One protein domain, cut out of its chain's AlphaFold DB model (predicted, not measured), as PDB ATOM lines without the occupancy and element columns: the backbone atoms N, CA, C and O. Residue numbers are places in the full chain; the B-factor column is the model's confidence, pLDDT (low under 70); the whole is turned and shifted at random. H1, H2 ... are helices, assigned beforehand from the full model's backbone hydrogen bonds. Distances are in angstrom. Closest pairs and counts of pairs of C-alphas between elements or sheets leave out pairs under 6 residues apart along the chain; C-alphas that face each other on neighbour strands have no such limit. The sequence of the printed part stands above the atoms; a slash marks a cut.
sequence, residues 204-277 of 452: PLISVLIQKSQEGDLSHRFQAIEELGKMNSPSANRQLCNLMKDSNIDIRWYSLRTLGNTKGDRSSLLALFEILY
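What this domain is: This is residues 204 to 277 of the 452 residues of the protein "HEAT repeat domain-containing protein" of Candidatus Brocadiae bacterium (UniProt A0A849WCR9). Five helices zigzag between two layers: H1, H3 and H5 stand in a row with H3 in the middle, and H2 and H4 cover one side of it. H1 to H4 form an up-and-down bundle, each running against the one before; H5 packs on H3. The 74 printed residues, all helix by class, have no named strand and are compact, with a radius of gyration of the C-alphas of 11.0 A and spans of 31 by 25 by 15 A.

Where its parts are: H1, residues 204 to 214, begins with C-alpha 204 at (-49.363, 7.947, 13.225). H2, residues 218 to 231, measures 20.0 A. H3 is residues 234 to 243 and H4 249 to 260. H5, residues 266 to 277, ends with C-alpha 277 at (-58.816, 39.840, 26.027).

How they stand to each other: H3, the hub, touches the four others, for instance H4, closest at the C-alphas of Leu 240 and Ser 255, 5.3 A. Residues 267 to 271 of H5 touch H3. H1 and H5 are apart. Every O i to N i+4 pair is within hydrogen-bond range in H2 to H5, and 6 of 7 in H1.

The domain as a whole: C-alphas 204 and 277, the farthest apart, are 35.6 A apart. The printed part has no cut, the four links are tight, and no printed residue is under 70 in pLDDT.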
ATOM      1  N   PRO A 204     -50.527   7.958  12.324       73.31
ATOM      2  CA  PRO A 204     -49.363   7.947  13.225       73.31
ATOM      3  C   PRO A 204     -48.486   9.200  13.113       73.31
ATOM      4  O   PRO A 204     -47.793   9.582  14.048       73.31
ATOM      5  N   LEU A 205     -48.528   9.862  11.957       84.12
ATOM      6  CA  LEU A 205     -47.793  11.089  11.709       84.12
ATOM      7  C   LEU A 205     -48.241  12.248  12.612       84.12
ATOM      8  O   LEU A 205     -47.383  12.976  13.100       84.12
ATOM      9  N   ILE A 206     -49.544  12.421  12.878       87.81
ATOM     10  CA  ILE A 206     -50.007  13.570  13.672       87.81
ATOM     11  C   ILE A 206     -49.593  13.451  15.134       87.81
ATOM     12  O   ILE A 206     -49.159  14.433  15.727       87.81
ATOM     13  N   SER A 207     -49.673  12.251  15.710       88.56
ATOM     14  CA  SER A 207     -49.260  12.011  17.093       88.56
ATOM     15  C   SER A 207     -47.755  12.205  17.261       88.56
ATOM     16  O   SER A 207     -47.329  12.837  18.226       88.56
ATOM     17  N   VAL A 208     -46.956  11.754  16.287       90.69
ATOM     18  CA  VAL A 208     -45.504  11.986  16.263       90.69
ATOM     19  C   VAL A 208     -45.181  13.477  16.164       90.69
ATOM     20  O   VAL A 208     -44.314  13.960  16.889       90.69
ATOM     21  N   LEU A 209     -45.873  14.227  15.303       91.75
ATOM     22  CA  LEU A 209     -45.663  15.672  15.179       91.75
ATOM     23  C   LEU A 209     -46.093  16.430  16.440       91.75
ATOM     24  O   LEU A 209     -45.381  17.329  16.879       91.75
ATOM     25  N   ILE A 210     -47.203  16.037  17.072       92.69
ATOM     26  CA  ILE A 210     -47.631  16.598  18.360       92.69
ATOM     27  C   ILE A 210     -46.537  16.396  19.410       92.69
ATOM     28  O   ILE A 210     -46.157  17.362  20.069       92.69
ATOM     29  N   GLN A 211     -45.977  15.190  19.522       92.00
ATOM     30  CA  GLN A 211     -44.886  14.923  20.460       92.00
ATOM     31  C   GLN A 211     -43.645  15.776  20.144       92.00
ATOM     32  O   GLN A 211     -43.143  16.488  21.012       92.00
ATOM     33  N   LYS A 212     -43.195  15.792  18.883       92.50
ATOM     34  CA  LYS A 212     -42.031  16.589  18.448       92.50
ATOM     35  C   LYS A 212     -42.219  18.099  18.595       92.50
ATOM     36  O   LYS A 212     -41.243  18.828  18.689       92.50
ATOM     37  N   SER A 213     -43.455  18.591  18.618       92.94
ATOM     38  CA  SER A 213     -43.719  20.014  18.867       92.94
ATOM     39  C   SER A 213     -43.472  20.423  20.327       92.94
ATOM     40  O   SER A 213     -43.245  21.599  20.625       92.94
ATOM     41  N   GLN A 214     -43.502  19.454  21.245       91.50
ATOM     42  CA  GLN A 214     -43.327  19.656  22.685       91.50
ATOM     43  C   GLN A 214     -41.892  19.361  23.135       91.50
ATOM     44  O   GLN A 214     -41.382  20.026  24.033       91.50
ATOM     45  N   GLU A 215     -41.241  18.385  22.505       88.69
ATOM     46  CA  GLU A 215     -39.939  17.853  22.908       88.69
ATOM     47  C   GLU A 215     -38.844  18.190  21.882       88.69
ATOM     48  O   GLU A 215     -39.090  18.206  20.678       88.69
ATOM     49  N   GLY A 216     -37.609  18.400  22.349       80.88
ATOM     50  CA  GLY A 216     -36.436  18.621  21.492       80.88
ATOM     51  C   GLY A 216     -35.945  20.070  21.445       80.88
ATOM     52  O   GLY A 216     -36.369  20.919  22.231       80.88
ATOM     53  N   ASP A 217     -35.001  20.339  20.540       89.94
ATOM     54  CA  ASP A 217     -34.497  21.693  20.303       89.94
ATOM     55  C   ASP A 217     -35.541  22.581  19.599       89.94
ATOM     56  O   ASP A 217     -36.536  22.110  19.044       89.94
ATOM     57  N   LEU A 218     -35.316  23.897  19.623       92.56
ATOM     58  CA  LEU A 218     -36.253  24.857  19.034       92.56
ATOM     59  C   LEU A 218     -36.469  24.617  17.536       92.56
ATOM     60  O   LEU A 218     -37.592  24.749  17.060       92.56
ATOM     61  N   SER A 219     -35.431  24.214  16.801       91.88
ATOM     62  CA  SER A 219     -35.512  23.962  15.362       91.88
ATOM     63  C   SER A 219     -36.468  22.816  15.027       91.88
ATOM     64  O   SER A 219     -37.331  22.973  14.164       91.88
ATOM     65  N   HIS A 220     -36.372  21.688  15.732       91.50
ATOM     66  CA  HIS A 220     -37.274  20.552  15.555       91.50
ATOM     67  C   HIS A 220     -38.703  20.892  15.971       91.50
ATOM     68  O   HIS A 220     -39.654  20.496  15.293       91.50
ATOM     69  N   ARG A 221     -38.863  21.667  17.049       96.06
ATOM     70  CA  ARG A 221     -40.181  22.121  17.499       96.06
ATOM     71  C   ARG A 221     -40.839  23.044  16.473       96.06
ATOM     72  O   ARG A 221     -42.010  22.841  16.160       96.06
ATOM     73  N   PHE A 222     -40.101  23.995  15.890       95.69
ATOM     74  CA  PHE A 222     -40.612  24.852  14.812       95.69
ATOM     75  C   PHE A 222     -41.024  24.044  13.584       95.69
ATOM     76  O   PHE A 222     -42.130  24.228  13.088       95.69
ATOM     77  N   GLN A 223     -40.189  23.100  13.139       93.62
ATOM     78  CA  GLN A 223     -40.541  22.221  12.019       93.62
ATOM     79  C   GLN A 223     -41.822  21.435  12.304       93.62
ATOM     80  O   GLN A 223     -42.712  21.366  11.460       93.62
ATOM     81  N   ALA A 224     -41.959  20.880  13.510       94.69
ATOM     82  CA  ALA A 224     -43.167  20.162  13.893       94.69
ATOM     83  C   ALA A 224     -44.408  21.072  13.891       94.69
ATOM     84  O   ALA A 224     -45.453  20.664  13.391       94.69
ATOM     85  N   ILE A 225     -44.297  22.304  14.400       96.38
ATOM     86  CA  ILE A 225     -45.381  23.301  14.378       96.38
ATOM     87  C   ILE A 225     -45.798  23.630  12.943       96.38
ATOM     88  O   ILE A 225     -46.991  23.630  12.640       96.38
ATOM     89  N   GLU A 226     -44.833  23.862  12.054       95.00
ATOM     90  CA  GLU A 226     -45.098  24.181  10.651       95.00
ATOM     91  C   GLU A 226     -45.862  23.045   9.956       95.00
ATOM     92  O   GLU A 226     -46.880  23.274   9.298       95.00
ATOM     93  N   GLU A 227     -45.409  21.804  10.151       94.50
ATOM     94  CA  GLU A 227     -46.057  20.624   9.583       94.50
ATOM     95  C   GLU A 227     -47.462  20.407  10.163       94.50
ATOM     96  O   GLU A 227     -48.399  20.131   9.412       94.50
ATOM     97  N   LEU A 228     -47.663  20.628  11.470       93.75
ATOM     98  CA  LEU A 228     -48.998  20.617  12.082       93.75
ATOM     99  C   LEU A 228     -49.926  21.657  11.432       93.75
ATOM    100  O   LEU A 228     -51.081  21.348  11.126       93.75
ATOM    101  N   GLY A 229     -49.422  22.861  11.151       92.69
ATOM    102  CA  GLY A 229     -50.168  23.898  10.434       92.69
ATOM    103  C   GLY A 229     -50.608  23.461   9.035       92.69
ATOM    104  O   GLY A 229     -51.772  23.636   8.667       92.69
ATOM    105  N   LYS A 230     -49.708  22.822   8.276       92.81
ATOM    106  CA  LYS A 230     -49.997  22.284   6.932       92.81
ATOM    107  C   LYS A 230     -51.041  21.166   6.961       92.81
ATOM    108  O   LYS A 230     -51.862  21.080   6.047       92.81
ATOM    109  N   MET A 231     -51.041  20.328   8.005       89.56
ATOM    110  CA  MET A 231     -52.042  19.264   8.172       89.56
ATOM    111  C   MET A 231     -53.453  19.821   8.340       89.56
ATOM    112  O   MET A 231     -54.403  19.233   7.818       89.56
ATOM    113  N   ASN A 232     -53.580  20.947   9.053       84.94
ATOM    114  CA  ASN A 232     -54.833  21.679   9.208       84.94
ATOM    115  C   ASN A 232     -56.003  20.776   9.662       84.94
ATOM    116  O   ASN A 232     -57.110  20.805   9.116       84.94
ATOM    117  N   SER A 233     -55.719  19.920  10.643       90.00
ATOM    118  CA  SER A 233     -56.697  19.051  11.295       90.00
ATOM    119  C   SER A 233     -57.097  19.617  12.664       90.00
ATOM    120  O   SER A 233     -56.325  20.372  13.264       90.00
ATOM    121  N   PRO A 234     -58.259  19.228  13.219       90.06
ATOM    122  CA  PRO A 234     -58.679  19.675  14.550       90.06
ATOM    123  C   PRO A 234     -57.663  19.327  15.646       90.06
ATOM    124  O   PRO A 234     -57.427  20.106  16.567       90.06
ATOM    125  N   SER A 235     -57.017  18.162  15.554       91.06
ATOM    126  CA  SER A 235     -55.993  17.753  16.520       91.06
ATOM    127  C   SER A 235     -54.707  18.576  16.402       91.06
ATOM    128  O   SER A 235     -54.137  18.943  17.428       91.06
ATOM    129  N   ALA A 236     -54.301  18.943  15.182       93.38
ATOM    130  CA  ALA A 236     -53.176  19.846  14.970       93.38
ATOM    131  C   ALA A 236     -53.486  21.254  15.499       93.38
ATOM    132  O   ALA A 236     -52.706  21.794  16.276       93.38
ATOM    133  N   ASN A 237     -54.664  21.800  15.180       93.88
ATOM    134  CA  ASN A 237     -55.109  23.102  15.679       93.88
ATOM    135  C   ASN A 237     -55.168  23.140  17.214       93.88
ATOM    136  O   ASN A 237     -54.686  24.090  17.824       93.88
ATOM    137  N   ARG A 238     -55.675  22.080  17.863       94.19
ATOM    138  CA  ARG A 238     -55.646  21.957  19.332       94.19
ATOM    139  C   ARG A 238     -54.226  22.004  19.888       94.19
ATOM    140  O   ARG A 238     -53.998  22.670  20.896       94.19
ATOM    141  N   GLN A 239     -53.281  21.321  19.245       95.12
ATOM    142  CA  GLN A 239     -51.890  21.355  19.682       95.12
ATOM    143  C   GLN A 239     -51.266  22.740  19.490       95.12
ATOM    144  O   GLN A 239     -50.613  23.229  20.408       95.12
ATOM    145  N   LEU A 240     -51.518  23.407  18.362       96.25
ATOM    146  CA  LEU A 240     -51.090  24.791  18.141       96.25
ATOM    147  C   LEU A 240     -51.644  25.721  19.230       96.25
ATOM    148  O   LEU A 240     -50.886  26.498  19.806       96.25
ATOM    149  N   CYS A 241     -52.924  25.582  19.600       95.56
ATOM    150  CA  CYS A 241     -53.523  26.340  20.702       95.56
ATOM    151  C   CYS A 241     -52.828  26.108  22.049       95.56
ATOM    152  O   CYS A 241     -52.674  27.051  22.824       95.56
ATOM    153  N   ASN A 242     -52.393  24.878  22.331       95.25
ATOM    154  CA  ASN A 242     -51.632  24.579  23.544       95.25
ATOM    155  C   ASN A 242     -50.251  25.249  23.515       95.25
ATOM    156  O   ASN A 242     -49.834  25.832  24.513       95.25
ATOM    157  N   LEU A 243     -49.562  25.213  22.373       96.06
ATOM    158  CA  LEU A 243     -48.224  25.794  22.214       96.06
ATOM    159  C   LEU A 243     -48.221  27.329  22.243       96.06
ATOM    160  O   LEU A 243     -47.207  27.929  22.585       96.06
ATOM    161  N   MET A 244     -49.356  27.994  22.001       94.81
ATOM    162  CA  MET A 244     -49.490  29.438  22.267       94.81
ATOM    163  C   MET A 244     -49.309  29.802  23.754       94.81
ATOM    164  O   MET A 244     -49.098  30.972  24.080       94.81
ATOM    165  N   LYS A 245     -49.381  28.814  24.657       92.31
ATOM    166  CA  LYS A 245     -49.168  28.948  26.108       92.31
ATOM    167  C   LYS A 245     -47.817  28.369  26.561       92.31
ATOM    168  O   LYS A 245     -47.609  28.187  27.758       92.31
ATOM    169  N   ASP A 246     -46.923  28.049  25.621       94.88
ATOM    170  CA  ASP A 246     -45.583  27.528  25.912       94.88
ATOM    171  C   ASP A 246     -44.741  28.524  26.723       94.88
ATOM    172  O   ASP A 246     -44.962  29.731  26.670       94.88
ATOM    173  N   SER A 247     -43.752  28.037  27.474       91.75
ATOM    174  CA  SER A 247     -42.845  28.911  28.223       91.75
ATOM    175  C   SER A 247     -41.874  29.673  27.318       91.75
ATOM    176  O   SER A 247     -41.400  30.745  27.697       91.75
ATOM    177  N   ASN A 248     -41.574  29.148  26.125       93.81
ATOM    178  CA  ASN A 248     -40.711  29.799  25.152       93.81
ATOM    179  C   ASN A 248     -41.514  30.757  24.253       93.81
ATOM    180  O   ASN A 248     -42.408  30.341  23.518       93.81
ATOM    181  N   ILE A 249     -41.152  32.042  24.277       92.12
ATOM    182  CA  ILE A 249     -41.854  33.117  23.556       92.12
ATOM    183  C   ILE A 249     -41.874  32.878  22.039       92.12
ATOM    184  O   ILE A 249     -42.912  33.095  21.410       92.12
ATOM    185  N   ASP A 250     -40.780  32.384  21.459       94.00
ATOM    186  CA  ASP A 250     -40.691  32.134  20.019       94.00
ATOM    187  C   ASP A 250     -41.626  30.997  19.594       94.00
ATOM    188  O   ASP A 250     -42.296  31.092  18.566       94.00
ATOM    189  N   ILE A 251     -41.743  29.942  20.410       96.00
ATOM    190  CA  ILE A 251     -42.700  28.850  20.181       96.00
ATOM    191  C   ILE A 251     -44.130  29.363  20.252       96.00
ATOM    192  O   ILE A 251     -44.939  29.025  19.378       96.00
ATOM    193  N   ARG A 252     -44.443  30.196  21.252       95.06
ATOM    194  CA  ARG A 252     -45.766  30.812  21.357       95.06
ATOM    195  C   ARG A 252     -46.073  31.595  20.082       95.06
ATOM    196  O   ARG A 252     -47.125  31.383  19.479       95.06
ATOM    197  N   TRP A 253     -45.159  32.479  19.671       94.69
ATOM    198  CA  TRP A 253     -45.317  33.354  18.506       94.69
ATOM    199  C   TRP A 253     -45.497  32.554  17.219       94.69
ATOM    200  O   TRP A 253     -46.421  32.789  16.441       94.69
ATOM    201  N   TYR A 254     -44.628  31.569  17.006       95.81
ATOM    202  CA  TYR A 254     -44.660  30.739  15.814       95.81
ATOM    203  C   TYR A 254     -45.939  29.900  15.747       95.81
ATOM    204  O   TYR A 254     -46.539  29.784  14.680       95.81
ATOM    205  N   SER A 255     -46.418  29.388  16.886       95.88
ATOM    206  CA  SER A 255     -47.691  28.660  16.971       95.88
ATOM    207  C   SER A 255     -48.892  29.555  16.679       95.88
ATOM    208  O   SER A 255     -49.777  29.149  15.929       95.88
ATOM    209  N   LEU A 256     -48.897  30.782  17.213       95.75
ATOM    210  CA  LEU A 256     -49.931  31.788  16.964       95.75
ATOM    211  C   LEU A 256     -50.042  32.115  15.469       95.75
ATOM    212  O   LEU A 256     -51.106  31.956  14.871       95.75
ATOM    213  N   ARG A 257     -48.916  32.487  14.851       95.00
ATOM    214  CA  ARG A 257     -48.846  32.798  13.419       95.00
ATOM    215  C   ARG A 257     -49.227  31.601  12.551       95.00
ATOM    216  O   ARG A 257     -49.935  31.746  11.556       95.00
ATOM    217  N   THR A 258     -48.767  30.406  12.923       95.81
ATOM    218  CA  THR A 258     -49.099  29.171  12.204       95.81
ATOM    219  C   THR A 258     -50.597  28.895  12.260       95.81
ATOM    220  O   THR A 258     -51.176  28.574  11.226       95.81
ATOM    221  N   LEU A 259     -51.241  29.093  13.417       94.56
ATOM    222  CA  LEU A 259     -52.687  28.928  13.580       94.56
ATOM    223  C   LEU A 259     -53.487  29.873  12.670       94.56
ATOM    224  O   LEU A 259     -54.481  29.451  12.086       94.56
ATOM    225  N   GLY A 260     -53.035  31.119  12.496       91.75
ATOM    226  CA  GLY A 260     -53.645  32.076  11.565       91.75
ATOM    227  C   GLY A 260     -53.587  31.654  10.091       91.75
ATOM    228  O   GLY A 260     -54.456  32.033   9.311       91.75
ATOM    229  N   ASN A 261     -52.598  30.836   9.718       91.81
ATOM    230  CA  ASN A 261     -52.422  30.314   8.360       91.81
ATOM    231  C   ASN A 261     -53.160  28.987   8.110       91.81
ATOM    232  O   ASN A 261     -53.126  28.469   6.990       91.81
ATOM    233  N   THR A 262     -53.811  28.411   9.125       91.88
ATOM    234  CA  THR A 262     -54.648  27.220   8.937       91.88
ATOM    235  C   THR A 262     -56.066  27.623   8.515       91.88
ATOM    236  O   THR A 262     -56.395  28.799   8.379       91.88
ATOM    237  N   LYS A 263     -56.954  26.651   8.275       88.69
ATOM    238  CA  LYS A 263     -58.394  26.948   8.140       88.69
ATOM    239  C   LYS A 263     -59.032  27.262   9.498       88.69
ATOM    240  O   LYS A 263     -60.150  27.761   9.528       88.69
ATOM    241  N   GLY A 264     -58.337  26.964  10.595       87.56
ATOM    242  CA  GLY A 264     -58.834  27.101  11.953       87.56
ATOM    243  C   GLY A 264     -60.047  26.222  12.250       87.56
ATOM    244  O   GLY A 264     -60.573  25.487  11.414       87.56
ATOM    245  N   ASP A 265     -60.488  26.301  13.496       90.75
ATOM    246  CA  ASP A 265     -61.764  25.784  13.971       90.75
ATOM    247  C   ASP A 265     -62.324  26.719  15.057       90.75
ATOM    248  O   ASP A 265     -61.724  27.743  15.407       90.75
ATOM    249  N   ARG A 266     -63.493  26.380  15.615       92.00
ATOM    250  CA  ARG A 266     -64.107  27.188  16.677       92.00
ATOM    251  C   ARG A 266     -63.182  27.356  17.888       92.00
ATOM    252  O   ARG A 266     -63.164  28.435  18.476       92.00
ATOM    253  N   SER A 267     -62.429  26.316  18.240       91.88
ATOM    254  CA  SER A 267     -61.491  26.318  19.369       91.88
ATOM    255  C   SER A 267     -60.312  27.256  19.116       91.88
ATOM    256  O   SER A 267     -59.909  27.988  20.014       91.88
ATOM    257  N   SER A 268     -59.811  27.275  17.883       94.00
ATOM    258  CA  SER A 268     -58.746  28.159  17.411       94.00
ATOM    259  C   SER A 268     -59.169  29.614  17.551       94.00
ATOM    260  O   SER A 268     -58.462  30.413  18.156       94.00
ATOM    261  N   LEU A 269     -60.378  29.943  17.082       95.19
ATOM    262  CA  LEU A 269     -60.919  31.293  17.203       95.19
ATOM    263  C   LEU A 269     -61.061  31.724  18.672       95.19
ATOM    264  O   LEU A 269     -60.677  32.836  19.022       95.19
ATOM    265  N   LEU A 270     -61.568  30.842  19.542       94.38
ATOM    266  CA  LEU A 270     -61.690  31.132  20.975       94.38
ATOM    267  C   LEU A 270     -60.329  31.363  21.641       94.38
ATOM    268  O   LEU A 270     -60.207  32.285  22.441       94.38
ATOM    269  N   ALA A 271     -59.314  30.569  21.293       95.00
ATOM    270  CA  ALA A 271     -57.965  30.726  21.826       95.00
ATOM    271  C   ALA A 271     -57.318  32.049  21.378       95.00
ATOM    272  O   ALA A 271     -56.661  32.716  22.173       95.00
ATOM    273  N   LEU A 272     -57.554  32.477  20.133       95.69
ATOM    274  CA  LEU A 272     -57.097  33.783  19.650       95.69
ATOM    275  C   LEU A 272     -57.792  34.932  20.397       95.69
ATOM    276  O   LEU A 272     -57.132  35.878  20.819       95.69
ATOM    277  N   PHE A 273     -59.105  34.840  20.629       95.19
ATOM    278  CA  PHE A 273     -59.824  35.831  21.437       95.19
ATOM    279  C   PHE A 273     -59.379  35.846  22.908       95.19
ATOM    280  O   PHE A 273     -59.354  36.918  23.506       95.19
ATOM    281  N   GLU A 274     -58.997  34.703  23.488       94.88
ATOM    282  CA  GLU A 274     -58.421  34.633  24.843       94.88
ATOM    283  C   GLU A 274     -57.174  35.526  24.950       94.88
ATOM    284  O   GLU A 274     -57.097  36.354  25.854       94.88
ATOM    285  N   ILE A 275     -56.267  35.438  23.968       94.81
ATOM    286  CA  ILE A 275     -55.072  36.294  23.873       94.81
ATOM    287  C   ILE A 275     -55.467  37.770  23.734       94.81
ATOM    288  O   ILE A 275     -54.900  38.635  24.396       94.81
ATOM    289  N   LEU A 276     -56.468  38.083  22.904       93.44
ATOM    290  CA  LEU A 276     -56.915  39.465  22.712       93.44
ATOM    291  C   LEU A 276     -57.481  40.114  23.975       93.44
ATOM    292  O   LEU A 276     -57.287  41.321  24.170       93.44
ATOM    293  N   TYR A 277     -58.196  39.347  24.799       90.12
ATOM    294  CA  TYR A 277     -58.816  39.840  26.027       90.12
ATOM    295  C   TYR A 277     -57.843  39.945  27.199       90.12
ATOM    296  O   TYR A 277     -58.129  40.680  28.150       90.12
TER     297      TYR A 277